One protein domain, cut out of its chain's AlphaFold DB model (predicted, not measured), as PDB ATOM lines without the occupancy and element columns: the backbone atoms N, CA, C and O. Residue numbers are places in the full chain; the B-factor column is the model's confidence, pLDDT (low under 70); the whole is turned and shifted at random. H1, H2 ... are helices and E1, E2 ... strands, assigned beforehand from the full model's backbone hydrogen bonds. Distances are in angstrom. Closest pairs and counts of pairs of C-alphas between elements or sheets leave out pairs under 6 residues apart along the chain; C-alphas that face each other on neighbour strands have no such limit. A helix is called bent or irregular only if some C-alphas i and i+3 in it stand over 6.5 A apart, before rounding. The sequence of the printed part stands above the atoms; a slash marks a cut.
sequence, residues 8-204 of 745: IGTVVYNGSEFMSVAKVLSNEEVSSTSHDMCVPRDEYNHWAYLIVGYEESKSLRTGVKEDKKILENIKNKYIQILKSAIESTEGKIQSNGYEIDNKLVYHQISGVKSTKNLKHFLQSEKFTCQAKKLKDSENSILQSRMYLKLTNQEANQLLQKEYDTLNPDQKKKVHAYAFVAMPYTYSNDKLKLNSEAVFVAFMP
ATOM      1  N   ILE A   8      88.357 -32.824 -79.559       81.00
ATOM      2  CA  ILE A   8      89.763 -33.004 -79.192       81.00
ATOM      3  C   ILE A   8      89.756 -33.465 -77.730       81.00
ATOM      4  O   ILE A   8      89.185 -32.793 -76.875       81.00
ATOM      5  N   GLY A   9      90.321 -34.642 -77.453       78.31
ATOM      6  CA  GLY A   9      90.154 -35.341 -76.173       78.31
ATOM      7  C   GLY A   9      88.976 -36.330 -76.155       78.31
ATOM      8  O   GLY A   9      88.275 -36.539 -77.156       78.31
ATOM      9  N   THR A  10      88.773 -36.986 -75.009       81.00
ATOM     10  CA  THR A  10      87.733 -38.016 -74.831       81.00
ATOM     11  C   THR A  10      86.406 -37.381 -74.418       81.00
ATOM     12  O   THR A  10      86.121 -37.254 -73.231       81.00
ATOM     13  N   VAL A  11      85.588 -37.013 -75.409       83.38
ATOM     14  CA  VAL A  11      84.202 -36.554 -75.216       83.38
ATOM     15  C   VAL A  11      83.221 -37.583 -75.779       83.38
ATOM     16  O   VAL A  11      83.443 -38.154 -76.861       83.38
ATOM     17  N   VAL A  12      82.155 -37.840 -75.024       84.00
ATOM     18  CA  VAL A  12      81.057 -38.752 -75.369       84.00
ATOM     19  C   VAL A  12      79.712 -38.034 -75.265       84.00
ATOM     20  O   VAL A  12      79.558 -37.116 -74.470       84.00
ATOM     21  N   TYR A  13      78.734 -38.474 -76.056       83.19
ATOM     22  CA  TYR A  13      77.424 -37.824 -76.184       83.19
ATOM     23  C   TYR A  13      76.286 -38.815 -75.948       83.19
ATOM     24  O   TYR A  13      76.412 -39.992 -76.308       83.19
ATOM     25  N   ASN A  14      75.181 -38.337 -75.384       82.69
ATOM     26  CA  ASN A  14      73.947 -39.078 -75.161       82.69
ATOM     27  C   ASN A  14      72.739 -38.133 -75.276       82.69
ATOM     28  O   ASN A  14      72.306 -37.538 -74.294       82.69
ATOM     29  N   GLY A  15      72.195 -37.989 -76.483       80.69
ATOM     30  CA  GLY A  15      71.163 -36.996 -76.776       80.69
ATOM     31  C   GLY A  15      71.726 -35.583 -76.632       80.69
ATOM     32  O   GLY A  15      72.764 -35.279 -77.219       80.69
ATOM     33  N   SER A  16      71.061 -34.766 -75.814       82.25
ATOM     34  CA  SER A  16      71.486 -33.413 -75.436       82.25
ATOM     35  C   SER A  16      72.609 -33.384 -74.397       82.25
ATOM     36  O   SER A  16      73.173 -32.322 -74.144       82.25
ATOM     37  N   GLU A  17      72.932 -34.519 -73.770       86.56
ATOM     38  CA  GLU A  17      73.975 -34.603 -72.751       86.56
ATOM     39  C   GLU A  17      75.332 -34.914 -73.389       86.56
ATOM     40  O   GLU A  17      75.454 -35.788 -74.255       86.56
ATOM     41  N   PHE A  18      76.386 -34.273 -72.897       86.69
ATOM     42  CA  PHE A  18      77.761 -34.609 -73.237       86.69
ATOM     43  C   PHE A  18      78.617 -34.744 -71.986       86.69
ATOM     44  O   PHE A  18      78.346 -34.150 -70.942       86.69
ATOM     45  N   MET A  19      79.649 -35.576 -72.093       87.56
ATOM     46  CA  MET A  19      80.564 -35.855 -71.002       87.56
ATOM     47  C   MET A  19      82.006 -35.880 -71.496       87.56
ATOM     48  O   MET A  19      82.347 -36.630 -72.414       87.56
ATOM     49  N   SER A  20      82.855 -35.087 -70.850       87.56
ATOM     50  CA  SER A  20      84.309 -35.160 -70.999       87.56
ATOM     51  C   SER A  20      84.865 -36.115 -69.951       87.56
ATOM     52  O   SER A  20      84.517 -35.993 -68.780       87.56
ATOM     53  N   VAL A  21      85.705 -37.069 -70.358       84.00
ATOM     54  CA  VAL A  21      86.300 -38.076 -69.463       84.00
ATOM     55  C   VAL A  21      87.816 -37.917 -69.449       84.00
ATOM     56  O   VAL A  21      88.471 -38.092 -70.479       84.00
ATOM     57  N   ALA A  22      88.380 -37.651 -68.275       81.88
ATOM     58  CA  ALA A  22      89.820 -37.529 -68.062       81.88
ATOM     59  C   ALA A  22      90.345 -38.645 -67.150       81.88
ATOM     60  O   ALA A  22      89.620 -39.175 -66.306       81.88
ATOM     61  N   LYS A  23      91.620 -39.005 -67.326       77.75
ATOM     62  CA  LYS A  23      92.356 -39.786 -66.322       77.75
ATOM     63  C   LYS A  23      92.686 -38.868 -65.144       77.75
ATOM     64  O   LYS A  23      92.981 -37.693 -65.362       77.75
ATOM     65  N   VAL A  24      92.625 -39.402 -63.928       71.44
ATOM     66  CA  VAL A  24      92.998 -38.662 -62.713       71.44
ATOM     67  C   VAL A  24      94.500 -38.362 -62.706       71.44
ATOM     68  O   VAL A  24      95.287 -39.130 -63.253       71.44
ATOM     69  N   LEU A  25      94.872 -37.216 -62.127       60.69
ATOM     70  CA  LEU A  25      96.227 -36.647 -62.147       60.69
ATOM     71  C   LEU A  25      97.058 -36.957 -60.880       60.69
ATOM     72  O   LEU A  25      98.147 -36.404 -60.726       60.69
ATOM     73  N   SER A  26      96.555 -37.786 -59.957       58.53
ATOM     74  CA  SER A  26      97.256 -38.184 -58.726       58.53
ATOM     75  C   SER A  26      98.260 -39.323 -58.976       58.53
ATOM     76  O   SER A  26      98.100 -40.127 -59.892       58.53
ATOM     77  N   ASN A  27      99.331 -39.358 -58.174       49.25
ATOM     78  CA  ASN A  27     100.522 -40.201 -58.370       49.25
ATOM     79  C   ASN A  27     100.406 -41.636 -57.818       49.25
ATOM     80  O   ASN A  27     101.419 -42.327 -57.746       49.25
ATOM     81  N   GLU A  28      99.228 -42.105 -57.415       51.53
ATOM     82  CA  GLU A  28      99.117 -43.408 -56.751       51.53
ATOM     83  C   GLU A  28      98.529 -44.469 -57.686       51.53
ATOM     84  O   GLU A  28      97.341 -44.483 -58.016       51.53
ATOM     85  N   GLU A  29      99.408 -45.366 -58.139       47.72
ATOM     86  CA  GLU A  29      99.043 -46.625 -58.779       47.72
ATOM     87  C   GLU A  29      98.168 -47.439 -57.821       47.72
ATOM     88  O   GLU A  29      98.621 -47.870 -56.760       47.72
ATOM     89  N   VAL A  30      96.898 -47.654 -58.175       49.44
ATOM     90  CA  VAL A  30      95.998 -48.419 -57.308       49.44
ATOM     91  C   VAL A  30      96.069 -49.915 -57.606       49.44
ATOM     92  O   VAL A  30      95.986 -50.358 -58.754       49.44
ATOM     93  N   SER A  31      96.196 -50.652 -56.505       48.69
ATOM     94  CA  SER A  31      96.462 -52.075 -56.351       48.69
ATOM     95  C   SER A  31      95.570 -53.042 -57.139       48.69
ATOM     96  O   SER A  31      94.424 -52.790 -57.527       48.69
ATOM     97  N   SER A  32      96.151 -54.220 -57.344       50.31
ATOM     98  CA  SER A  32      95.623 -55.370 -58.057       50.31
ATOM     99  C   SER A  32      94.628 -56.188 -57.222       50.31
ATOM    100  O   SER A  32      95.032 -57.196 -56.662       50.31
ATOM    101  N   THR A  33      93.332 -55.849 -57.198       47.94
ATOM    102  CA  THR A  33      92.267 -56.863 -56.975       47.94
ATOM    103  C   THR A  33      90.866 -56.419 -57.439       47.94
ATOM    104  O   THR A  33      90.316 -55.445 -56.943       47.94
ATOM    105  N   SER A  34      90.337 -57.192 -58.407       51.59
ATOM    106  CA  SER A  34      88.939 -57.552 -58.774       51.59
ATOM    107  C   SER A  34      87.796 -56.533 -58.545       51.59
ATOM    108  O   SER A  34      87.468 -56.231 -57.407       51.59
ATOM    109  N   HIS A  35      87.057 -56.012 -59.533       52.78
ATOM    110  CA  HIS A  35      86.361 -56.641 -60.672       52.78
ATOM    111  C   HIS A  35      86.124 -55.608 -61.801       52.78
ATOM    112  O   HIS A  35      86.475 -54.440 -61.671       52.78
ATOM    113  N   ASP A  36      85.491 -56.021 -62.902       58.09
ATOM    114  CA  ASP A  36      85.066 -55.168 -64.025       58.09
ATOM    115  C   ASP A  36      84.135 -53.994 -63.647       58.09
ATOM    116  O   ASP A  36      84.019 -53.024 -64.402       58.09
ATOM    117  N   MET A  37      83.491 -54.055 -62.481       67.44
ATOM    118  CA  MET A  37      82.550 -53.042 -61.999       67.44
ATOM    119  C   MET A  37      83.212 -51.678 -61.735       67.44
ATOM    120  O   MET A  37      84.371 -51.589 -61.338       67.44
ATOM    121  N   CYS A  38      82.462 -50.595 -61.962       76.31
ATOM    122  CA  CYS A  38      82.920 -49.229 -61.708       76.31
ATOM    123  C   CYS A  38      82.772 -48.881 -60.219       76.31
ATOM    124  O   CYS A  38      81.659 -48.918 -59.695       76.31
ATOM    125  N   VAL A  39      83.873 -48.520 -59.554       79.69
ATOM    126  CA  VAL A  39      83.916 -48.259 -58.103       79.69
ATOM    127  C   VAL A  39      84.161 -46.765 -57.842       79.69
ATOM    128  O   VAL A  39      85.136 -46.228 -58.374       79.69
ATOM    129  N   PRO A  40      83.310 -46.065 -57.067       79.31
ATOM    130  CA  PRO A  40      83.585 -44.700 -56.607       79.31
ATOM    131  C   PRO A  40      84.826 -44.634 -55.703       79.31
ATOM    132  O   PRO A  40      85.120 -45.588 -54.987       79.31
ATOM    133  N   ARG A  41      85.548 -43.514 -55.725       76.12
ATOM    134  CA  ARG A  41      86.671 -43.219 -54.822       76.12
ATOM    135  C   ARG A  41      86.335 -42.029 -53.934       76.12
ATOM    136  O   ARG A  41      85.637 -41.122 -54.381       76.12
ATOM    137  N   ASP A  42      86.937 -41.990 -52.751       71.81
ATOM    138  CA  ASP A  42      86.904 -40.841 -51.837       71.81
ATOM    139  C   ASP A  42      87.910 -39.754 -52.268       71.81
ATOM    140  O   ASP A  42      88.657 -39.198 -51.470       71.81
ATOM    141  N   GLU A  43      87.948 -39.469 -53.571       71.69
ATOM    142  CA  GLU A  43      88.807 -38.465 -54.193       71.69
ATOM    143  C   GLU A  43      87.959 -37.520 -55.046       71.69
ATOM    144  O   GLU A  43      87.052 -37.940 -55.776       71.69
ATOM    145  N   TYR A  44      88.314 -36.239 -55.007       73.38
ATOM    146  CA  TYR A  44      87.679 -35.191 -55.792       73.38
ATOM    147  C   TYR A  44      88.729 -34.478 -56.633       73.38
ATOM    148  O   TYR A  44      89.818 -34.169 -56.159       73.38
ATOM    149  N   ASN A  45      88.393 -34.209 -57.889       79.81
ATOM    150  CA  ASN A  45      89.212 -33.383 -58.769       79.81
ATOM    151  C   ASN A  45      88.384 -32.235 -59.335       79.81
ATOM    152  O   ASN A  45      87.150 -32.247 -59.277       79.81
ATOM    153  N   HIS A  46      89.072 -31.255 -59.907       85.19
ATOM    154  CA  HIS A  46      88.455 -30.024 -60.362       85.19
ATOM    155  C   HIS A  46      88.496 -29.902 -61.882       85.19
ATOM    156  O   HIS A  46      89.426 -30.357 -62.548       85.19
ATOM    157  N   TRP A  47      87.478 -29.251 -62.426       88.50
ATOM    158  CA  TRP A  47      87.412 -28.825 -63.816       88.50
ATOM    159  C   TRP A  47      87.267 -27.316 -63.869       88.50
ATOM    160  O   TRP A  47      86.424 -26.776 -63.157       88.50
ATOM    161  N   ALA A  48      88.030 -26.669 -64.744       90.38
ATOM    162  CA  ALA A  48      87.732 -25.330 -65.234       90.38
ATOM    163  C   ALA A  48      87.181 -25.452 -66.656       90.38
ATOM    164  O   ALA A  48      87.725 -26.211 -67.469       90.38
ATOM    165  N   TYR A  49      86.097 -24.748 -66.961       93.00
ATOM    166  CA  TYR A  49      85.469 -24.821 -68.274       93.00
ATOM    167  C   TYR A  49      84.741 -23.540 -68.672       93.00
ATOM    168  O   TYR A  49      84.351 -22.739 -67.830       93.00
ATOM    169  N   LEU A  50      84.537 -23.375 -69.976       94.81
ATOM    170  CA  LEU A  50      83.797 -22.260 -70.561       94.81
ATOM    171  C   LEU A  50      82.992 -22.713 -71.782       94.81
ATOM    172  O   LEU A  50      83.303 -23.728 -72.419       94.81
ATOM    173  N   ILE A  51      81.947 -21.949 -72.102       95.12
ATOM    174  CA  ILE A  51      81.086 -22.170 -73.268       95.12
ATOM    175  C   ILE A  51      81.447 -21.148 -74.339       95.12
ATOM    176  O   ILE A  51      81.512 -19.961 -74.054       95.12
ATOM    177  N   VAL A  52      81.658 -21.584 -75.576       94.38
ATOM    178  CA  VAL A  52      81.923 -20.700 -76.718       94.38
ATOM    179  C   VAL A  52      80.626 -20.490 -77.486       94.38
ATOM    180  O   VAL A  52      79.990 -21.466 -77.899       94.38
ATOM    181  N   GLY A  53      80.235 -19.232 -77.686       91.56
ATOM    182  CA  GLY A  53      79.014 -18.881 -78.409       91.56
ATOM    183  C   GLY A  53      79.139 -19.006 -79.932       91.56
ATOM    184  O   GLY A  53      80.226 -18.891 -80.497       91.56
ATOM    185  N   TYR A  54      78.017 -19.198 -80.627       87.38
ATOM    186  CA  TYR A  54      77.970 -19.305 -82.092       87.38
ATOM    187  C   TYR A  54      78.515 -18.056 -82.791       87.38
ATOM    188  O   TYR A  54      79.420 -18.159 -83.622       87.38
ATOM    189  N   GLU A  55      78.032 -16.871 -82.413       84.38
ATOM    190  CA  GLU A  55      78.517 -15.600 -82.971       84.38
ATOM    191  C   GLU A  55      79.981 -15.334 -82.591       84.38
ATOM    192  O   GLU A  55      80.786 -14.944 -83.434       84.38
ATOM    193  N   GLU A  56      80.357 -15.637 -81.347       89.44
ATOM    194  CA  GLU A  56      81.734 -15.523 -80.847       89.44
ATOM    195  C   GLU A  56      82.716 -16.402 -81.645       89.44
ATOM    196  O   GLU A  56      83.861 -16.017 -81.895       89.44
ATOM    197  N   SER A  57      82.259 -17.575 -82.092       88.56
ATOM    198  CA  SER A  57      83.059 -18.515 -82.879       88.56
ATOM    199  C   SER A  57      83.231 -18.109 -84.346       88.56
ATOM    200  O   SER A  57      84.050 -18.712 -85.043       88.56
ATOM    201  N   LYS A  58      82.488 -17.106 -84.845       86.88
ATOM    202  CA  LYS A  58      82.407 -16.774 -86.279       86.88
ATOM    203  C   LYS A  58      83.784 -16.572 -86.914       86.88
ATOM    204  O   LYS A  58      84.070 -17.180 -87.948       86.88
ATOM    205  N   SER A  59      84.669 -15.802 -86.282       87.94
ATOM    206  CA  SER A  59      86.026 -15.554 -86.802       87.94
ATOM    207  C   SER A  59      86.916 -16.802 -86.815       87.94
ATOM    208  O   SER A  59      87.840 -16.886 -87.616       87.94
ATOM    209  N   LEU A  60      86.619 -17.797 -85.975       89.00
ATOM    210  CA  LEU A  60      87.385 -19.041 -85.856       89.00
ATOM    211  C   LEU A  60      86.973 -20.103 -86.879       89.00
ATOM    212  O   LEU A  60      87.747 -21.030 -87.139       89.00
ATOM    213  N   ARG A  61      85.762 -19.977 -87.438       84.50
ATOM    214  CA  ARG A  61      85.175 -20.925 -88.399       84.50
ATOM    215  C   ARG A  61      85.032 -20.378 -89.820       84.50
ATOM    216  O   ARG A  61      84.945 -21.164 -90.761       84.50
ATOM    217  N   THR A  62      85.032 -19.057 -90.006       80.62
ATOM    218  CA  THR A  62      84.901 -18.440 -91.337       80.62
ATOM    219  C   THR A  62      86.038 -18.894 -92.260       80.62
ATOM    220  O   THR A  62      87.210 -18.812 -91.907       80.62
ATOM    221  N   GLY A  63      85.693 -19.423 -93.438       73.81
ATOM    222  CA  GLY A  63      86.666 -19.941 -94.410       73.81
ATOM    223  C   GLY A  63      87.343 -21.268 -94.024       73.81
ATOM    224  O   GLY A  63      88.085 -21.832 -94.830       73.81
ATOM    225  N   VAL A  64      87.074 -21.814 -92.833       77.56
ATOM    226  CA  VAL A  64      87.651 -23.081 -92.367       77.56
ATOM    227  C   VAL A  64      86.706 -24.224 -92.713       77.56
ATOM    228  O   VAL A  64      85.570 -24.290 -92.249       77.56
ATOM    229  N   LYS A  65      87.165 -25.154 -93.554       69.38
ATOM    230  CA  LYS A  65      86.305 -26.242 -94.039       69.38
ATOM    231  C   LYS A  65      86.255 -27.459 -93.115       69.38
ATOM    232  O   LYS A  65      85.251 -28.168 -93.170       69.38
ATOM    233  N   GLU A  66      87.290 -27.681 -92.309       79.94
ATOM    234  CA  GLU A  66      87.489 -28.888 -91.502       79.94
ATOM    235  C   GLU A  66      87.117 -28.682 -90.028       79.94
ATOM    236  O   GLU A  66      87.738 -27.874 -89.336       79.94
ATOM    237  N   ASP A  67      86.179 -29.493 -89.528       82.00
ATOM    238  CA  ASP A  67      85.729 -29.514 -88.127       82.00
ATOM    239  C   ASP A  67      86.909 -29.583 -87.127       82.00
ATOM    240  O   ASP A  67      86.906 -28.890 -86.111       82.00
ATOM    241  N   LYS A  68      87.971 -30.351 -87.433       86.88
ATOM    242  CA  LYS A  68      89.161 -30.479 -86.567       86.88
ATOM    243  C   LYS A  68      89.880 -29.155 -86.387       86.88
ATOM    244  O   LYS A  68      90.227 -28.795 -85.269       86.88
ATOM    245  N   LYS A  69      90.086 -28.444 -87.493       88.44
ATOM    246  CA  LYS A  69      90.802 -27.173 -87.518       88.44
ATOM    247  C   LYS A  69      90.011 -26.088 -86.791       88.44
ATOM    248  O   LYS A  69      90.602 -25.276 -86.093       88.44
ATOM    249  N   ILE A  70      88.676 -26.122 -86.874       88.56
ATOM    250  CA  ILE A  70      87.804 -25.246 -86.074       88.56
ATOM    251  C   ILE A  70      88.001 -25.523 -84.575       88.56
ATOM    252  O   ILE A  70      88.225 -24.590 -83.809       88.56
ATOM    253  N   LEU A  71      87.979 -26.793 -84.151       91.75
ATOM    254  CA  LEU A  71      88.219 -27.155 -82.748       91.75
ATOM    255  C   LEU A  71      89.634 -26.781 -82.277       91.75
ATOM    256  O   LEU A  71      89.797 -26.353 -81.137       91.75
ATOM    257  N   GLU A  72      90.652 -26.905 -83.132       92.50
ATOM    258  CA  GLU A  72      92.024 -26.469 -82.835       92.50
ATOM    259  C   GLU A  72      92.111 -24.942 -82.688       92.50
ATOM    260  O   GLU A  72      92.707 -24.461 -81.725       92.50
ATOM    261  N   ASN A  73      91.455 -24.175 -83.564       94.38
ATOM    262  CA  ASN A  73      91.361 -22.716 -83.447       94.38
ATOM    263  C   ASN A  73      90.690 -22.298 -82.128       94.38
ATOM    264  O   ASN A  73      91.189 -21.414 -81.432       94.38
ATOM    265  N   ILE A  74      89.587 -22.962 -81.762       94.88
ATOM    266  CA  ILE A  74      88.892 -22.749 -80.485       94.88
ATOM    267  C   ILE A  74      89.823 -23.080 -79.315       94.88
ATOM    268  O   ILE A  74      90.019 -22.245 -78.433       94.88
ATOM    269  N   LYS A  75      90.461 -24.258 -79.327       93.31
ATOM    270  CA  LYS A  75      91.426 -24.659 -78.294       93.31
ATOM    271  C   LYS A  75      92.496 -23.589 -78.090       93.31
ATOM    272  O   LYS A  75      92.728 -23.167 -76.962       93.31
ATOM    273  N   ASN A  76      93.125 -23.147 -79.175       93.31
ATOM    274  CA  ASN A  76      94.245 -22.212 -79.126       93.31
ATOM    275  C   ASN A  76      93.835 -20.831 -78.600       93.31
ATOM    276  O   ASN A  76      94.619 -20.212 -77.886       93.31
ATOM    277  N   LYS A  77      92.610 -20.373 -78.892       94.19
ATOM    278  CA  LYS A  77      92.096 -19.095 -78.381       94.19
ATOM    279  C   LYS A  77      91.830 -19.128 -76.873       94.19
ATOM    280  O   LYS A  77      92.191 -18.187 -76.179       94.19
ATOM    281  N   TYR A  78      91.207 -20.193 -76.365       94.25
ATOM    282  CA  TYR A  78      90.664 -20.208 -74.997       94.25
ATOM    283  C   TYR A  78      91.539 -20.925 -73.959       94.25
ATOM    284  O   TYR A  78      91.268 -20.836 -72.763       94.25
ATOM    285  N   ILE A  79      92.597 -21.629 -74.377       91.88
ATOM    286  CA  ILE A  79      93.456 -22.381 -73.448       91.88
ATOM    287  C   ILE A  79      94.141 -21.491 -72.402       91.88
ATOM    288  O   ILE A  79      94.286 -21.923 -71.262       91.88
ATOM    289  N   GLN A  80      94.564 -20.278 -72.770       90.75
ATOM    290  CA  GLN A  80      95.243 -19.377 -71.832       90.75
ATOM    291  C   GLN A  80      94.270 -18.807 -70.801       90.75
ATOM    292  O   GLN A  80      94.587 -18.828 -69.620       90.75
ATOM    293  N   ILE A  81      93.052 -18.447 -71.218       91.69
ATOM    294  CA  ILE A  81      91.984 -17.986 -70.316       91.69
ATOM    295  C   ILE A  81      91.699 -19.037 -69.231       91.69
ATOM    296  O   ILE A  81      91.628 -18.709 -68.050       91.69
ATOM    297  N   LEU A  82      91.610 -20.323 -69.606       90.25
ATOM    298  CA  LEU A  82      91.430 -21.405 -68.630       90.25
ATOM    299  C   LEU A  82      92.610 -21.534 -67.661       90.25
ATOM    300  O   LEU A  82      92.386 -21.751 -66.475       90.25
ATOM    301  N   LYS A  83      93.854 -21.407 -68.140       89.25
ATOM    302  CA  LYS A  83      95.038 -21.469 -67.267       89.25
ATOM    303  C   LYS A  83      95.044 -20.323 -66.266       89.25
ATOM    304  O   LYS A  83      95.159 -20.582 -65.073       89.25
ATOM    305  N   SER A  84      94.831 -19.099 -66.744       88.62
ATOM    306  CA  SER A  84      94.759 -17.909 -65.898       88.62
ATOM    307  C   SER A  84      93.654 -18.026 -64.848       88.62
ATOM    308  O   SER A  84      93.887 -17.668 -63.700       88.62
ATOM    309  N   ALA A  85      92.499 -18.614 -65.189       87.81
ATOM    310  CA  ALA A  85      91.413 -18.856 -64.233       87.81
ATOM    311  C   ALA A  85      91.778 -19.847 -63.132       87.81
ATOM    312  O   ALA A  85      91.434 -19.654 -61.965       87.81
ATOM    313  N   ILE A  86      92.489 -20.916 -63.487       86.38
ATOM    314  CA  ILE A  86      92.937 -21.902 -62.505       86.38
ATOM    315  C   ILE A  86      93.999 -21.287 -61.581       86.38
ATOM    316  O   ILE A  86      93.932 -21.478 -60.370       86.38
ATOM    317  N   GLU A  87      94.942 -20.522 -62.133       85.12
ATOM    318  CA  GLU A  87      95.998 -19.848 -61.367       85.12
ATOM    319  C   GLU A  87      95.436 -18.749 -60.450       85.12
ATOM    320  O   GLU A  87      95.869 -18.615 -59.310       85.12
ATOM    321  N   SER A  88      94.416 -18.001 -60.885       78.44
ATOM    322  CA  SER A  88      93.814 -16.927 -60.082       78.44
ATOM    323  C   SER A  88      92.913 -17.418 -58.943       78.44
ATOM    324  O   SER A  88      92.536 -16.629 -58.076       78.44
ATOM    325  N   THR A  89      92.508 -18.692 -58.951       70.44
ATOM    326  CA  THR A  89      91.534 -19.255 -57.999       70.44
ATOM    327  C   THR A  89      92.167 -20.076 -56.872       70.44
ATOM    328  O   THR A  89      91.417 -20.760 -56.175       70.44
ATOM    329  N   GLU A  90      93.493 -19.993 -56.653       63.12
ATOM    330  CA  GLU A  90      94.258 -20.696 -55.596       63.12
ATOM    331  C   GLU A  90      93.464 -20.850 -54.277       63.12
ATOM    332  O   GLU A  90      93.415 -19.965 -53.421       63.12
ATOM    333  N   GLY A  91      92.782 -21.992 -54.125       54.91
ATOM    334  CA  GLY A  91      92.016 -22.365 -52.931       54.91
ATOM    335  C   GLY A  91      90.630 -21.725 -52.724       54.91
ATOM    336  O   GLY A  91      89.954 -22.086 -51.761       54.91
ATOM    337  N   LYS A  92      90.148 -20.824 -53.591       57.00
ATOM    338  CA  LYS A  92      88.820 -20.186 -53.455       57.00
ATOM    339  C   LYS A  92      87.933 -20.544 -54.640       57.00
ATOM    340  O   LYS A  92      87.978 -19.872 -55.660       57.00
ATOM    341  N   ILE A  93      87.109 -21.580 -54.486       59.31
ATOM    342  CA  ILE A  93      86.124 -22.006 -55.489       59.31
ATOM    343  C   ILE A  93      84.782 -21.345 -55.168       59.31
ATOM    344  O   ILE A  93      84.136 -21.684 -54.179       59.31
ATOM    345  N   GLN A  94      84.354 -20.406 -56.004       56.53
ATOM    346  CA  GLN A  94      83.028 -19.801 -55.969       56.53
ATOM    347  C   GLN A  94      82.173 -20.393 -57.090       56.53
ATOM    348  O   GLN A  94      82.627 -20.607 -58.211       56.53
ATOM    349  N   SER A  95      80.904 -20.644 -56.785       57.50
ATOM    350  CA  SER A  95      79.949 -21.318 -57.670       57.50
ATOM    351  C   SER A  95      79.454 -20.467 -58.850       57.50
ATOM    352  O   SER A  95      78.769 -20.989 -59.725       57.50
ATOM    353  N   ASN A  96      79.769 -19.168 -58.896       64.44
ATOM    354  CA  ASN A  96      79.090 -18.220 -59.787       64.44
ATOM    355  C   ASN A  96      79.783 -17.937 -61.131       64.44
ATOM    356  O   ASN A  96      79.149 -17.294 -61.972       64.44
ATOM    357  N   GLY A  97      80.977 -18.491 -61.364       73.12
ATOM    358  CA  GLY A  97      81.811 -18.217 -62.542       73.12
ATOM    359  C   GLY A  97      82.710 -16.991 -62.342       73.12
ATOM    360  O   GLY A  97      82.337 -16.067 -61.623       73.12
ATOM    361  N   TYR A  98      83.893 -17.002 -62.955       80.81
ATOM    362  CA  TYR A  98      84.906 -15.947 -62.852       80.81
ATOM    363  C   TYR A  98      85.110 -15.274 -64.194       80.81
ATOM    364  O   TYR A  98      85.321 -15.958 -65.193       80.81
ATOM    365  N   GLU A  99      85.081 -13.949 -64.208       86.88
ATOM    366  CA  GLU A  99      85.407 -13.188 -65.404       86.88
ATOM    367  C   GLU A  99      86.922 -13.095 -65.583       86.88
ATOM    368  O   GLU A  99      87.624 -12.588 -64.709       86.88
ATOM    369  N   ILE A 100      87.411 -13.576 -66.725       87.50
ATOM    370  CA  ILE A 100      88.789 -13.405 -67.188       87.50
ATOM    371  C   ILE A 100      88.758 -13.064 -68.668       87.50
ATOM    372  O   ILE A 100      88.145 -13.786 -69.451       87.50
ATOM    373  N   ASP A 101      89.421 -11.971 -69.046       86.62
ATOM    374  CA  ASP A 101      89.518 -11.489 -70.427       86.62
ATOM    375  C   ASP A 101      88.155 -11.445 -71.150       86.62
ATOM    376  O   ASP A 101      88.006 -11.947 -72.267       86.62
ATOM    377  N   ASN A 102      87.146 -10.849 -70.498       87.25
ATOM    378  CA  ASN A 102      85.756 -10.767 -70.969       87.25
ATOM    379  C   ASN A 102      85.115 -12.140 -71.254       87.25
ATOM    380  O   ASN A 102      84.360 -12.301 -72.218       87.25
ATOM    381  N   LYS A 103      85.427 -13.151 -70.438       91.81
ATOM    382  CA  LYS A 103      84.850 -14.494 -70.533       91.81
ATOM    383  C   LYS A 103      84.544 -15.052 -69.151       91.81
ATOM    384  O   LYS A 103      85.367 -14.906 -68.252       91.81
ATOM    385  N   LEU A 104      83.407 -15.731 -68.978       92.00
ATOM    386  CA  LEU A 104      83.117 -16.425 -67.723       92.00
ATOM    387  C   LEU A 104      83.675 -17.851 -67.746       92.00
ATOM    388  O   LEU A 104      83.330 -18.673 -68.599       92.00
ATOM    389  N   VAL A 105      84.519 -18.157 -66.762       91.94
ATOM    390  CA  VAL A 105      85.059 -19.495 -66.508       91.94
ATOM    391  C   VAL A 105      84.379 -20.101 -65.288       91.94
ATOM    392  O   VAL A 105      84.335 -19.509 -64.210       91.94
ATOM    393  N   TYR A 106      83.856 -21.307 -65.453       90.88
ATOM    394  CA  TYR A 106      83.153 -22.051 -64.419       90.88
ATOM    395  C   TYR A 106      84.036 -23.147 -63.845       90.88
ATOM    396  O   TYR A 106      84.841 -23.758 -64.550       90.88
ATOM    397  N   HIS A 107      83.836 -23.425 -62.558       88.19
ATOM    398  CA  HIS A 107      84.540 -24.479 -61.847       88.19
ATOM    399  C   HIS A 107      83.561 -25.553 -61.382       88.19
ATOM    400  O   HIS A 107      82.500 -25.246 -60.841       88.19
ATOM    401  N   GLN A 108      83.927 -26.819 -61.567       86.31
ATOM    402  CA  GLN A 108      83.144 -27.952 -61.082       86.31
ATOM    403  C   GLN A 108      84.037 -28.970 -60.381       86.31
ATOM    404  O   GLN A 108      85.070 -29.385 -60.904       86.31
ATOM    405  N   ILE A 109      83.595 -29.404 -59.204       84.94
ATOM    406  CA  ILE A 109      84.185 -30.527 -58.480       84.94
ATOM    407  C   ILE A 109      83.549 -31.811 -59.007       84.94
ATOM    408  O   ILE A 109      82.337 -31.883 -59.206       84.94
ATOM    409  N   SER A 110      84.363 -32.822 -59.281       82.12
ATOM    410  CA  SER A 110      83.904 -34.107 -59.804       82.12
ATOM    411  C   SER A 110      84.498 -35.252 -59.005       82.12
ATOM    412  O   SER A 110      85.707 -35.295 -58.773       82.12
ATOM    413  N   GLY A 111      83.636 -36.184 -58.602       80.81
ATOM    414  CA  GLY A 111      84.056 -37.417 -57.948       80.81
ATOM    415  C   GLY A 111      84.837 -38.317 -58.903       80.81
ATOM    416  O   GLY A 111      84.608 -38.331 -60.119       80.81
ATOM    417  N   VAL A 112      85.764 -39.082 -58.340       81.69
ATOM    418  CA  VAL A 112      86.588 -40.037 -59.079       81.69
ATOM    419  C   VAL A 112      85.947 -41.420 -59.059       81.69
ATOM    420  O   VAL A 112      85.422 -41.869 -58.041       81.69
ATOM    421  N   LYS A 113      86.009 -42.135 -60.187       84.56
ATOM    422  CA  LYS A 113      85.635 -43.554 -60.256       84.56
ATOM    423  C   LYS A 113      86.747 -44.367 -60.897       84.56
ATOM    424  O   LYS A 113      87.354 -43.928 -61.871       84.56
ATOM    425  N   SER A 114      86.988 -45.568 -60.392       80.50
ATOM    426  CA  SER A 114      87.974 -46.490 -60.950       80.50
ATOM    427  C   SER A 114      87.303 -47.648 -61.675       80.50
ATOM    428  O   SER A 114      86.350 -48.249 -61.182       80.50
ATOM    429  N   THR A 115      87.822 -47.983 -62.854       77.56
ATOM    430  CA  THR A 115      87.440 -49.191 -63.595       77.56
ATOM    431  C   THR A 115      88.554 -49.602 -64.556       77.56
ATOM    432  O   THR A 115      89.409 -48.791 -64.924       77.56
ATOM    433  N   LYS A 116      88.555 -50.867 -64.980       75.06
ATOM    434  CA  LYS A 116      89.470 -51.377 -66.009       75.06
ATOM    435  C   LYS A 116      89.081 -50.930 -67.419       75.06
ATOM    436  O   LYS A 116      89.949 -50.821 -68.278       75.06
ATOM    437  N   ASN A 117      87.797 -50.646 -67.669       77.44
ATOM    438  CA  ASN A 117      87.292 -50.384 -69.018       77.44
ATOM    439  C   ASN A 117      86.413 -49.123 -69.081       77.44
ATOM    440  O   ASN A 117      85.455 -48.968 -68.324       77.44
ATOM    441  N   LEU A 118      86.693 -48.241 -70.051       78.69
ATOM    442  CA  LEU A 118      85.864 -47.066 -70.350       78.69
ATOM    443  C   LEU A 118      84.395 -47.447 -70.609       78.69
ATOM    444  O   LEU A 118      83.504 -46.699 -70.234       78.69
ATOM    445  N   LYS A 119      84.121 -48.619 -71.189       82.12
ATOM    446  CA  LYS A 119      82.765 -49.150 -71.387       82.12
ATOM    447  C   LYS A 119      81.970 -49.223 -70.081       82.12
ATOM    448  O   LYS A 119      80.845 -48.733 -70.048       82.12
ATOM    449  N   HIS A 120      82.544 -49.781 -69.016       82.25
ATOM    450  CA  HIS A 120      81.859 -49.920 -67.724       82.25
ATOM    451  C   HIS A 120      81.684 -48.572 -67.020       82.25
ATOM    452  O   HIS A 120      80.630 -48.326 -66.439       82.25
ATOM    453  N   PHE A 121      82.652 -47.663 -67.166       84.56
ATOM    454  CA  PHE A 121      82.497 -46.270 -66.733       84.56
ATOM    455  C   PHE A 121      81.316 -45.586 -67.442       84.56
ATOM    456  O   PHE A 121      80.452 -44.982 -66.820       84.56
ATOM    457  N   LEU A 122      81.224 -45.716 -68.769       85.00
ATOM    458  CA  LEU A 122      80.118 -45.128 -69.527       85.00
ATOM    459  C   LEU A 122      78.766 -45.748 -69.152       85.00
ATOM    460  O   LEU A 122      77.761 -45.043 -69.136       85.00
ATOM    461  N   GLN A 123      78.722 -47.045 -68.840       85.12
ATOM    462  CA  GLN A 123      77.506 -47.700 -68.353       85.12
ATOM    463  C   GLN A 123      77.076 -47.176 -66.979       85.12
ATOM    464  O   GLN A 123      75.884 -46.920 -66.803       85.12
ATOM    465  N   SER A 124      78.010 -46.961 -66.041       85.00
ATOM    466  CA  SER A 124      77.675 -46.395 -64.724       85.00
ATOM    467  C   SER A 124      77.104 -44.982 -64.837       85.00
ATOM    468  O   SER A 124      76.179 -44.638 -64.106       85.00
ATOM    469  N   GLU A 125      77.577 -44.201 -65.813       85.62
ATOM    470  CA  GLU A 125      77.070 -42.850 -66.092       85.62
ATOM    471  C   GLU A 125      75.842 -42.822 -67.018       85.62
ATOM    472  O   GLU A 125      75.430 -41.753 -67.467       85.62
ATOM    473  N   LYS A 126      75.231 -43.980 -67.311       84.75
ATOM    474  CA  LYS A 126      74.056 -44.122 -68.196       84.75
ATOM    475  C   LYS A 126      74.301 -43.728 -69.666       84.75
ATOM    476  O   LYS A 126      73.354 -43.603 -70.440       84.75
ATOM    477  N   PHE A 127      75.558 -43.651 -70.112       82.38
ATOM    478  CA  PHE A 127      75.971 -43.501 -71.521       82.38
ATOM    479  C   PHE A 127      76.027 -44.863 -72.253       82.38
ATOM    480  O   PHE A 127      76.927 -45.144 -73.053       82.38
ATOM    481  N   THR A 128      75.044 -45.734 -72.004       76.25
ATOM    482  CA  THR A 128      75.029 -47.143 -72.443       76.25
ATOM    483  C   THR A 128      75.139 -47.309 -73.962       76.25
ATOM    484  O   THR A 128      75.802 -48.229 -74.440       76.25
ATOM    485  N   CYS A 129      74.546 -46.406 -74.750       72.81
ATOM    486  CA  CYS A 129      74.649 -46.436 -76.213       72.81
ATOM    487  C   CYS A 129      76.086 -46.222 -76.712       72.81
ATOM    488  O   CYS A 129      76.482 -46.838 -77.699       72.81
ATOM    489  N   GLN A 130      76.874 -45.376 -76.040       73.50
ATOM    490  CA  GLN A 130      78.287 -45.185 -76.381       73.50
ATOM    491  C   GLN A 130      79.139 -46.344 -75.886       73.50
ATOM    492  O   GLN A 130      80.012 -46.810 -76.614       73.50
ATOM    493  N   ALA A 131      78.833 -46.859 -74.695       72.94
ATOM    494  CA  ALA A 131      79.490 -48.040 -74.152       72.94
ATOM    495  C   ALA A 131      79.399 -49.238 -75.114       72.94
ATOM    496  O   ALA A 131      80.405 -49.886 -75.381       72.94
ATOM    497  N   LYS A 132      78.224 -49.482 -75.718       77.44
ATOM    498  CA  LYS A 132      78.011 -50.562 -76.705       77.44
ATOM    499  C   LYS A 132      78.900 -50.467 -77.953       77.44
ATOM    500  O   LYS A 132      79.102 -51.477 -78.617       77.44
ATOM    501  N   LYS A 133      79.404 -49.277 -78.304       74.12
ATOM    502  CA  LYS A 133      80.272 -49.072 -79.479       74.12
ATOM    503  C   LYS A 133      81.747 -49.334 -79.192       74.12
ATOM    504  O   LYS A 133      82.535 -49.442 -80.132       74.12
ATOM    505  N   LEU A 134      82.130 -49.369 -77.920       72.94
ATOM    506  CA  LEU A 134      83.478 -49.728 -77.520       72.94
ATOM    507  C   LEU A 134      83.594 -51.250 -77.582       72.94
ATOM    508  O   LEU A 134      82.740 -51.964 -77.056       72.94
ATOM    509  N   LYS A 135      84.642 -51.746 -78.247       67.88
ATOM    510  CA  LYS A 135      85.010 -53.158 -78.126       67.88
ATOM    511  C   LYS A 135      85.379 -53.424 -76.667       67.88
ATOM    512  O   LYS A 135      85.946 -52.547 -76.014       67.88
ATOM    513  N   ASP A 136      85.083 -54.623 -76.181       60.69
ATOM    514  CA  ASP A 136      85.699 -55.108 -74.952       60.69
ATOM    515  C   ASP A 136      87.197 -55.227 -75.235       60.69
ATOM    516  O   ASP A 136      87.642 -56.119 -75.949       60.69
ATOM    517  N   SER A 137      87.971 -54.230 -74.812       54.88
ATOM    518  CA  SER A 137      89.421 -54.315 -74.885       54.88
ATOM    519  C   SER A 137      89.878 -55.267 -73.788       54.88
ATOM    520  O   SER A 137      89.705 -54.964 -72.607       54.88
ATOM    521  N   GLU A 138      90.479 -56.390 -74.165       50.09
ATOM    522  CA  GLU A 138      91.314 -57.169 -73.255       50.09
ATOM    523  C   GLU A 138      92.578 -56.352 -72.941       50.09
ATOM    524  O   GLU A 138      93.384 -56.116 -73.839       50.09
ATOM    525  N   ASN A 139      92.674 -55.835 -71.705       49.22
ATOM    526  CA  ASN A 139      93.878 -55.471 -70.920       49.22
ATOM    527  C   ASN A 139      93.605 -54.266 -70.004       49.22
ATOM    528  O   ASN A 139      92.926 -53.324 -70.398       49.22
ATOM    529  N   SER A 140      94.142 -54.135 -68.790       53.75
ATOM    530  CA  SER A 140      94.856 -55.038 -67.851       53.75
ATOM    531  C   SER A 140      95.130 -54.301 -66.518       53.75
ATOM    532  O   SER A 140      95.499 -54.931 -65.532       53.75
ATOM    533  N   ILE A 141      94.885 -52.980 -66.447       58.75
ATOM    534  CA  ILE A 141      95.205 -52.121 -65.298       58.75
ATOM    535  C   ILE A 141      93.983 -51.271 -64.917       58.75
ATOM    536  O   ILE A 141      93.308 -50.704 -65.779       58.75
ATOM    537  N   LEU A 142      93.688 -51.199 -63.618       69.81
ATOM    538  CA  LEU A 142      92.633 -50.360 -63.050       69.81
ATOM    539  C   LEU A 142      92.981 -48.876 -63.260       69.81
ATOM    540  O   LEU A 142      94.060 -48.440 -62.877       69.81
ATOM    541  N   GLN A 143      92.081 -48.091 -63.857       72.62
ATOM    542  CA  GLN A 143      92.298 -46.658 -64.086       72.62
ATOM    543  C   GLN A 143      91.255 -45.820 -63.351       72.62
ATOM    544  O   GLN A 143      90.053 -46.035 -63.519       72.62
ATOM    545  N   SER A 144      91.718 -44.827 -62.593       77.44
ATOM    546  CA  SER A 144      90.879 -43.779 -62.009       77.44
ATOM    547  C   SER A 144      90.544 -42.714 -63.051       77.44
ATOM    548  O   SER A 144      91.414 -42.210 -63.769       77.44
ATOM    549  N   ARG A 145      89.258 -42.388 -63.158       82.31
ATOM    550  CA  ARG A 145      88.691 -41.460 -64.134       82.31
ATOM    551  C   ARG A 145      87.815 -40.434 -63.430       82.31
ATOM    552  O   ARG A 145      87.075 -40.766 -62.506       82.31
ATOM    553  N   MET A 146      87.875 -39.208 -63.924       84.19
ATOM    554  CA  MET A 146      86.969 -38.118 -63.570       84.19
ATOM    555  C   MET A 146      86.186 -37.695 -64.809       84.19
ATOM    556  O   MET A 146      86.594 -37.969 -65.945       84.19
ATOM    557  N   TYR A 147      85.064 -37.020 -64.597       87.00
ATOM    558  CA  TYR A 147      84.201 -36.593 -65.683       87.00
ATOM    559  C   TYR A 147      83.579 -35.236 -65.415       87.00
ATOM    560  O   TYR A 147      83.387 -34.864 -64.268       87.00
ATOM    561  N   LEU A 148      83.256 -34.532 -66.489       88.25
ATOM    562  CA  LEU A 148      82.440 -33.329 -66.476       88.25
ATOM    563  C   LEU A 148      81.259 -33.571 -67.400       88.25
ATOM    564  O   LEU A 148      81.467 -33.986 -68.543       88.25
ATOM    565  N   LYS A 149      80.044 -33.336 -66.906       89.94
ATOM    566  CA  LYS A 149      78.800 -33.562 -67.639       89.94
ATOM    567  C   LYS A 149      78.014 -32.261 -67.732       89.94
ATOM    568  O   LYS A 149      77.861 -31.584 -66.723       89.94
ATOM    569  N   LEU A 150      77.521 -31.963 -68.926       89.00
ATOM    570  CA  LEU A 150      76.665 -30.820 -69.220       89.00
ATOM    571  C   LEU A 150      75.623 -31.227 -70.265       89.00
ATOM    572  O   LEU A 150      75.830 -32.156 -71.054       89.00
ATOM    573  N   THR A 151      74.512 -30.510 -70.285       88.56
ATOM    574  CA  THR A 151      73.486 -30.588 -71.327       88.56
ATOM    575  C   THR A 151      73.537 -29.369 -72.246       88.56
ATOM    576  O   THR A 151      74.048 -28.313 -71.869       88.56
ATOM    577  N   ASN A 152      72.963 -29.482 -73.449       84.75
ATOM    578  CA  ASN A 152      72.755 -28.335 -74.346       84.75
ATOM    579  C   ASN A 152      72.018 -27.182 -73.644       84.75
ATOM    580  O   ASN A 152      72.370 -26.017 -73.822       84.75
ATOM    581  N   GLN A 153      71.000 -27.491 -72.839       85.38
ATOM    582  CA  GLN A 153      70.213 -26.479 -72.136       85.38
ATOM    583  C   GLN A 153      71.049 -25.747 -71.079       85.38
ATOM    584  O   GLN A 153      71.051 -24.518 -71.058       85.38
ATOM    585  N   GLU A 154      71.798 -26.482 -70.254       90.56
ATOM    586  CA  GLU A 154      72.699 -25.891 -69.254       90.56
ATOM    587  C   GLU A 154      73.782 -25.035 -69.921       90.56
ATOM    588  O   GLU A 154      74.021 -23.909 -69.495       90.56
ATOM    589  N   ALA A 155      74.396 -25.514 -71.008       91.19
ATOM    590  CA  ALA A 155      75.412 -24.752 -71.735       91.19
ATOM    591  C   ALA A 155      74.862 -23.418 -72.273       91.19
ATOM    592  O   ALA A 155      75.524 -22.387 -72.158       91.19
ATOM    593  N   ASN A 156      73.639 -23.416 -72.812       88.75
ATOM    594  CA  ASN A 156      72.978 -22.186 -73.256       88.75
ATOM    595  C   ASN A 156      72.632 -21.252 -72.087       88.75
ATOM    596  O   ASN A 156      72.801 -20.045 -72.216       88.75
ATOM    597  N   GLN A 157      72.194 -21.782 -70.941       90.75
ATOM    598  CA  GLN A 157      71.920 -20.975 -69.743       90.75
ATOM    599  C   GLN A 157      73.186 -20.308 -69.198       90.75
ATOM    600  O   GLN A 157      73.158 -19.127 -68.855       90.75
ATOM    601  N   LEU A 158      74.301 -21.042 -69.147       92.56
ATOM    602  CA  LEU A 158      75.597 -20.497 -68.738       92.56
ATOM    603  C   LEU A 158      76.068 -19.408 -69.705       92.56
ATOM    604  O   LEU A 158      76.456 -18.330 -69.267       92.56
ATOM    605  N   LEU A 159      75.961 -19.646 -71.015       92.69
ATOM    606  CA  LEU A 159      76.323 -18.642 -72.013       92.69
ATOM    607  C   LEU A 159      75.419 -17.401 -71.947       92.69
ATOM    608  O   LEU A 159      75.912 -16.288 -72.088       92.69
ATOM    609  N   GLN A 160      74.113 -17.568 -71.710       91.50
ATOM    610  CA  GLN A 160      73.196 -16.437 -71.537       91.50
ATOM    611  C   GLN A 160      73.555 -15.631 -70.289       91.50
ATOM    612  O   GLN A 160      73.638 -14.411 -70.365       91.50
ATOM    613  N   LYS A 161      73.872 -16.306 -69.177       91.75
ATOM    614  CA  LYS A 161      74.365 -15.647 -67.961       91.75
ATOM    615  C   LYS A 161      75.644 -14.852 -68.228       91.75
ATOM    616  O   LYS A 161      75.763 -13.728 -67.745       91.75
ATOM    617  N   GLU A 162      76.591 -15.414 -68.980       93.12
ATOM    618  CA  GLU A 162      77.798 -14.699 -69.411       93.12
ATOM    619  C   GLU A 162      77.445 -13.446 -70.209       93.12
ATOM    620  O   GLU A 162      77.898 -12.356 -69.868       93.12
ATOM    621  N   TYR A 163      76.597 -13.584 -71.227       91.69
ATOM    622  CA  TYR A 163      76.204 -12.463 -72.068       91.69
ATOM    623  C   TYR A 163      75.528 -11.345 -71.270       91.69
ATOM    624  O   TYR A 163      75.922 -10.190 -71.409       91.69
ATOM    625  N   ASP A 164      74.568 -11.695 -70.412       91.25
ATOM    626  CA  ASP A 164      73.816 -10.747 -69.584       91.25
ATOM    627  C   ASP A 164      74.726 -10.035 -68.568       91.25
ATOM    628  O   ASP A 164      74.508  -8.868 -68.252       91.25
ATOM    629  N   THR A 165      75.763 -10.721 -68.073       89.06
ATOM    630  CA  THR A 165      76.747 -10.137 -67.145       89.06
ATOM    631  C   THR A 165      77.666  -9.148 -67.862       89.06
ATOM    632  O   THR A 165      77.914  -8.060 -67.351       89.06
ATOM    633  N   LEU A 166      78.157  -9.510 -69.051       89.06
ATOM    634  CA  LEU A 166      79.124  -8.705 -69.803       89.06
ATOM    635  C   LEU A 166      78.470  -7.588 -70.634       89.06
ATOM    636  O   LEU A 166      79.136  -6.625 -70.999       89.06
ATOM    637  N   ASN A 167      77.181  -7.715 -70.967       89.25
ATOM    638  CA  ASN A 167      76.440  -6.778 -71.819       89.25
ATOM    639  C   ASN A 167      75.039  -6.472 -71.243       89.25
ATOM    640  O   ASN A 167      74.039  -6.693 -71.930       89.25
ATOM    641  N   PRO A 168      74.932  -5.944 -70.011       86.94
ATOM    642  CA  PRO A 168      73.659  -5.821 -69.290       86.94
ATOM    643  C   PRO A 168      72.620  -4.934 -69.997       86.94
ATOM    644  O   PRO A 168      71.416  -5.160 -69.867       86.94
ATOM    645  N   ASP A 169      73.072  -3.961 -70.792       89.56
ATOM    646  CA  ASP A 169      72.201  -3.039 -71.534       89.56
ATOM    647  C   ASP A 169      71.699  -3.612 -72.871       89.56
ATOM    648  O   ASP A 169      70.858  -3.010 -73.543       89.56
ATOM    649  N   GLN A 170      72.196  -4.782 -73.284       82.81
ATOM    650  CA  GLN A 170      71.820  -5.421 -74.539       82.81
ATOM    651  C   GLN A 170      71.020  -6.688 -74.263       82.81
ATOM    652  O   GLN A 170      71.529  -7.657 -73.717       82.81
ATOM    653  N   LYS A 171      69.769  -6.740 -74.726       77.62
ATOM    654  CA  LYS A 171      68.993  -7.985 -74.709       77.62
ATOM    655  C   LYS A 171      69.203  -8.740 -76.012       77.62
ATOM    656  O   LYS A 171      68.720  -8.319 -77.062       77.62
ATOM    657  N   LYS A 172      69.917  -9.862 -75.941       82.31
ATOM    658  CA  LYS A 172      70.145 -10.749 -77.085       82.31
ATOM    659  C   LYS A 172      70.166 -12.197 -76.620       82.31
ATOM    660  O   LYS A 172      70.785 -12.514 -75.609       82.31
ATOM    661  N   LYS A 173      69.528 -13.078 -77.391       79.19
ATOM    662  CA  LYS A 173      69.686 -14.521 -77.209       79.19
ATOM    663  C   LYS A 173      71.040 -14.980 -77.728       79.19
ATOM    664  O   LYS A 173      71.477 -14.572 -78.808       79.19
ATOM    665  N   VAL A 174      71.689 -15.838 -76.954       85.31
ATOM    666  CA  VAL A 174      72.961 -16.464 -77.315       85.31
ATOM    667  C   VAL A 174      72.816 -17.973 -77.419       85.31
ATOM    668  O   VAL A 174      71.936 -18.577 -76.812       85.31
ATOM    669  N   HIS A 175      73.692 -18.574 -78.220       86.00
ATOM    670  CA  HIS A 175      73.632 -19.990 -78.555       86.00
ATOM    671  C   HIS A 175      75.004 -20.617 -78.370       86.00
ATOM    672  O   HIS A 175      75.983 -20.147 -78.956       86.00
ATOM    673  N   ALA A 176      75.074 -21.661 -77.554       89.81
ATOM    674  CA  ALA A 176      76.282 -22.438 -77.346       89.81
ATOM    675  C   ALA A 176      76.666 -23.164 -78.639       89.81
ATOM    676  O   ALA A 176      75.836 -23.799 -79.284       89.81
ATOM    677  N   TYR A 177      77.940 -23.077 -79.010       88.69
ATOM    678  CA  TYR A 177      78.482 -23.710 -80.211       88.69
ATOM    679  C   TYR A 177      79.521 -24.770 -79.870       88.69
ATOM    680  O   TYR A 177      79.512 -25.882 -80.403       88.69
ATOM    681  N   ALA A 178      80.411 -24.438 -78.942       91.75
ATOM    682  CA  ALA A 178      81.455 -25.336 -78.502       91.75
ATOM    683  C   ALA A 178      81.721 -25.175 -77.013       91.75
ATOM    684  O   ALA A 178      81.242 -24.262 -76.344       91.75
ATOM    685  N   PHE A 179      82.502 -26.105 -76.506       92.81
ATOM    686  CA  PHE A 179      82.854 -26.221 -75.114       92.81
ATOM    687  C   PHE A 179      84.351 -26.466 -74.987       92.81
ATOM    688  O   PHE A 179      84.929 -27.204 -75.793       92.81
ATOM    689  N   VAL A 180      84.956 -25.860 -73.967       94.12
ATOM    690  CA  VAL A 180      86.379 -26.002 -73.648       94.12
ATOM    691  C   VAL A 180      86.511 -26.310 -72.160       94.12
ATOM    692  O   VAL A 180      85.977 -25.573 -71.335       94.12
ATOM    693  N   ALA A 181      87.239 -27.373 -71.817       92.56
ATOM    694  CA  ALA A 181      87.548 -27.741 -70.436       92.56
ATOM    695  C   ALA A 181      89.003 -28.125 -70.224       92.56
ATOM    696  O   ALA A 181      89.655 -28.700 -71.101       92.56
ATOM    697  N   MET A 182      89.445 -27.922 -68.988       90.38
ATOM    698  CA  MET A 182      90.725 -28.381 -68.478       90.38
ATOM    699  C   MET A 182      90.544 -28.967 -67.066       90.38
ATOM    700  O   MET A 182      90.030 -28.275 -66.183       90.38
ATOM    701  N   PRO A 183      90.938 -30.232 -66.828       88.62
ATOM    702  CA  PRO A 183      90.996 -30.794 -65.487       88.62
ATOM    703  C   PRO A 183      92.255 -30.311 -64.754       88.62
ATOM    704  O   PRO A 183      93.320 -30.160 -65.359       88.62
ATOM    705  N   TYR A 184      92.148 -30.125 -63.441       84.50
ATOM    706  CA  TYR A 184      93.263 -29.756 -62.571       84.50
ATOM    707  C   TYR A 184      93.087 -30.336 -61.159       84.50
ATOM    708  O   TYR A 184      91.996 -30.760 -60.765       84.50
ATOM    709  N   THR A 185      94.182 -30.390 -60.400       80.56
ATOM    710  CA  THR A 185      94.184 -30.898 -59.021       80.56
ATOM    711  C   THR A 185      95.160 -30.119 -58.142       80.56
ATOM    712  O   THR A 185      96.084 -29.477 -58.651       80.56
ATOM    713  N   TYR A 186      94.971 -30.204 -56.827       75.38
ATOM    714  CA  TYR A 186      95.905 -29.696 -55.827       75.38
ATOM    715  C   TYR A 186      96.565 -30.884 -55.127       75.38
ATOM    716  O   TYR A 186      95.891 -31.779 -54.626       75.38
ATOM    717  N   SER A 187      97.894 -30.917 -55.114       70.69
ATOM    718  CA  SER A 187      98.676 -31.972 -54.465       70.69
ATOM    719  C   SER A 187      99.724 -31.309 -53.584       70.69
ATOM    720  O   SER A 187     100.589 -30.603 -54.100       70.69
ATOM    721  N   ASN A 188      99.637 -31.523 -52.266       68.44
ATOM    722  CA  ASN A 188     100.464 -30.846 -51.256       68.44
ATOM    723  C   ASN A 188     100.425 -29.313 -51.402       68.44
ATOM    724  O   ASN A 188     101.472 -28.681 -51.515       68.44
ATOM    725  N   ASP A 189      99.218 -28.751 -51.522       68.75
ATOM    726  CA  ASP A 189      98.959 -27.317 -51.739       68.75
ATOM    727  C   ASP A 189      99.602 -26.714 -53.000       68.75
ATOM    728  O   ASP A 189      99.599 -25.501 -53.194       68.75
ATOM    729  N   LYS A 190     100.117 -27.551 -53.910       73.00
ATOM    730  CA  LYS A 190     100.634 -27.127 -55.213       73.00
ATOM    731  C   LYS A 190      99.651 -27.474 -56.318       73.00
ATOM    732  O   LYS A 190      99.212 -28.623 -56.443       73.00
ATOM    733  N   LEU A 191      99.359 -26.483 -57.154       78.50
ATOM    734  CA  LEU A 191      98.573 -26.656 -58.364       78.50
ATOM    735  C   LEU A 191      99.293 -27.606 -59.335       78.50
ATOM    736  O   LEU A 191     100.457 -27.404 -59.684       78.50
ATOM    737  N   LYS A 192      98.580 -28.629 -59.807       75.88
ATOM    738  CA  LYS A 192      99.015 -29.504 -60.899       75.88
ATOM    739  C   LYS A 192      98.055 -29.366 -62.075       75.88
ATOM    740  O   LYS A 192      96.890 -29.763 -62.001       75.88
ATOM    741  N   LEU A 193      98.579 -28.832 -63.175       73.50
ATOM    742  CA  LEU A 193      97.899 -28.753 -64.465       73.50
ATOM    743  C   LEU A 193      98.309 -29.935 -65.339       73.50
ATOM    744  O   LEU A 193      99.494 -30.247 -65.453       73.50
ATOM    745  N   ASN A 194      97.351 -30.530 -66.042       68.44
ATOM    746  CA  ASN A 194      97.662 -31.351 -67.206       68.44
ATOM    747  C   ASN A 194      97.352 -30.546 -68.466       68.44
ATOM    748  O   ASN A 194      96.261 -30.620 -69.029       68.44
ATOM    749  N   SER A 195      98.323 -29.737 -68.884       53.25
ATOM    750  CA  SER A 195      98.203 -28.850 -70.045       53.25
ATOM    751  C   SER A 195      97.984 -29.602 -71.367       53.25
ATOM    752  O   SER A 195      97.455 -29.021 -72.317       53.25
ATOM    753  N   GLU A 196      98.315 -30.896 -71.427       55.59
ATOM    754  CA  GLU A 196      98.030 -31.759 -72.577       55.59
ATOM    755  C   GLU A 196      96.567 -32.241 -72.618       55.59
ATOM    756  O   GLU A 196      96.052 -32.571 -73.690       55.59
ATOM    757  N   ALA A 197      95.850 -32.210 -71.490       71.62
ATOM    758  CA  ALA A 197      94.478 -32.697 -71.345       71.62
ATOM    759  C   ALA A 197      93.414 -31.591 -71.505       71.62
ATOM    760  O   ALA A 197      92.490 -31.492 -70.703       71.62
ATOM    761  N   VAL A 198      93.516 -30.757 -72.545       84.44
ATOM    762  CA  VAL A 198      92.427 -29.825 -72.900       84.44
ATOM    763  C   VAL A 198      91.389 -30.535 -73.751       84.44
ATOM    764  O   VAL A 198      91.704 -31.075 -74.817       84.44
ATOM    765  N   PHE A 199      90.147 -30.485 -73.288       89.69
ATOM    766  CA  PHE A 199      88.995 -31.060 -73.960       89.69
ATOM    767  C   PHE A 199      88.275 -29.958 -74.714       89.69
ATOM    768  O   PHE A 199      87.847 -28.976 -74.114       89.69
ATOM    769  N   VAL A 200      88.139 -30.125 -76.026       90.62
ATOM    770  CA  VAL A 200      87.356 -29.216 -76.868       90.62
ATOM    771  C   VAL A 200      86.363 -30.031 -77.661       90.62
ATOM    772  O   VAL A 200      86.723 -31.055 -78.240       90.62
ATOM    773  N   ALA A 201      85.114 -29.604 -77.681       90.31
ATOM    774  CA  ALA A 201      84.044 -30.314 -78.359       90.31
ATOM    775  C   ALA A 201      83.002 -29.333 -78.878       90.31
ATOM    776  O   ALA A 201      82.737 -28.317 -78.240       90.31
ATOM    777  N   PHE A 202      82.377 -29.664 -80.005       87.88
ATOM    778  CA  PHE A 202      81.124 -29.012 -80.375       87.88
ATOM    779  C   PHE A 202      80.015 -29.439 -79.408       87.88
ATOM    780  O   PHE A 202      80.069 -30.541 -78.837       87.88
ATOM    781  N   MET A 203      79.009 -28.576 -79.254       87.62
ATOM    782  CA  MET A 203      77.747 -28.951 -78.611       87.62
ATOM    783  C   MET A 203      77.147 -30.199 -79.288       87.62
ATOM    784  O   MET A 203      77.362 -30.387 -80.488       87.62
ATOM    785  N   PRO A 204      76.442 -31.090 -78.559       83.25
ATOM    786  CA  PRO A 204      75.725 -32.210 -79.165       83.25
ATOM    787  C   PRO A 204      74.896 -31.768 -80.372       83.25
ATOM    788  O   PRO A 204      74.114 -30.825 -80.265       83.25
TER     789      PRO A 204
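Overview. This is residues 8 to 204 of the 745 residues of the protein "DUF2235 domain-containing protein" of Sulfurimonas sp. GYSZ_1 (UniProt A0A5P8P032). One long, strongly twisted antiparallel sheet of nine strands, with E3 and E5 side by side along much of its length, has helices over both faces. Towards one end the bent helix H2 packs on one face, where the sheet curls round its arm H2b, and H5 packs on the opposite face; at the other end the sheet curls round the short H3, which touches H4, and the long link of residues 24 to 38 reaches the tip at Thr 33. The printed part has 197 residues, with five named helices and nine named strands; along the chain, three strands, E1 to E3, come before H1 and H2, then the hairpin of E4 and E5, then H3 and H4, then E6, then H5, and last the three strands E7 to E9; the sheet is branched, E5 and E7 having three or more neighbours each, and the class is mixed, helices and strands. The whole is compact, with a radius of gyration of the C-alphas of 17.6 A and spans of 59 by 39 by 26 A.

Arrangement. E1, residues 11 to 14, and E2, residues 17 to 23, form an antiparallel hairpin, with N 12 and O 19 within hydrogen-bond range at 2.9 A. On the other side of E2 is the antiparallel E6, residues 143 to 151, with N 20 and O 148 at 2.9 A. E3, residues 39 to 53, bends by 97 degrees at residue 42. It has the antiparallel E5, residues 103 to 115, on one side, with N 47 and O 108 at 2.9 A, and the antiparallel E7, residues 176 to 187, on the other side, with N 50 and O 180 at 3.0 A. H1, residues 58 to 61, is not on the sheet. H2, residues 67 to 88, was assigned as one helix by its hydrogen bonds but is bent: C-alphas 77 and 80 are 7.3 A apart, and its arms H2a, residues 67 to 77, and H2b, residues 80 to 88, stand at a steep tilt of 41 degrees. H1 touches H2a, the closest C-alphas being those of Arg 61 and Ile 70, 5.6 A apart. H2a is on the sheet at a height of 8.8 A. H2b is on the same face, and its closest C-alphas with E3 are those of Leu 82 and Ala 48, 6.4 A apart. E4, residues 98 to 100, forms an antiparallel hairpin with E5, with N 98 and O 105 at 2.8 A. E4 and E6 lie on one side of E5, E3 on the other; N 113 of E5 and O 145 of the antiparallel E6 are 2.9 A apart. H3, residues 118 to 124, is on the same face as H2b. H4, residues 128 to 131, touches H3, with the C-alphas of Lys 119 and Ala 131 closest at 4.4 A, and only grazes the sheet. H5, residues 152 to 166, is on the opposite face at a height of 7.6 A; its closest C-alphas with E7 are those of Asn 156 and Ala 176, 5.3 A apart. E8, residues 190 to 193, and E9, residues 199 to 202, are antiparallel to E7 and lie on one side of it, E3 on the other; N 187 and O 190 are 3.0 A apart, N 179 and O 201 2.8 A. E7 and E8 form a hairpin. In H2a, H2b, H3 and H5 every O i to N i+4 pair is within hydrogen-bond range; H1 and H4 are too short for such a pair.

Along the chain. E1 begins at C-alpha 11, (84.202, -36.554, -75.216). E3 measures 36.0 A from first to last C-alpha, E5 35.5 A, E7 33.4 A, E6 25.8 A, H5 21.1 A and E2 20.2 A. H5 begins at C-alpha 152, (72.755, -28.335, -74.346), and E9 ends at C-alpha 202, (81.124, -29.012, -80.375).

Size, cuts and confidence. The two C-alphas farthest apart, those of Thr 33 and Asp 169, are 59.3 A apart. The printed part has no cut; the links E2 to E3 and H4 to E6 are long. The mean pLDDT of the printed part is 80.1, and 34 residues are under 70, among them residues 25 to 37, 90 to 96 and 135 to 142.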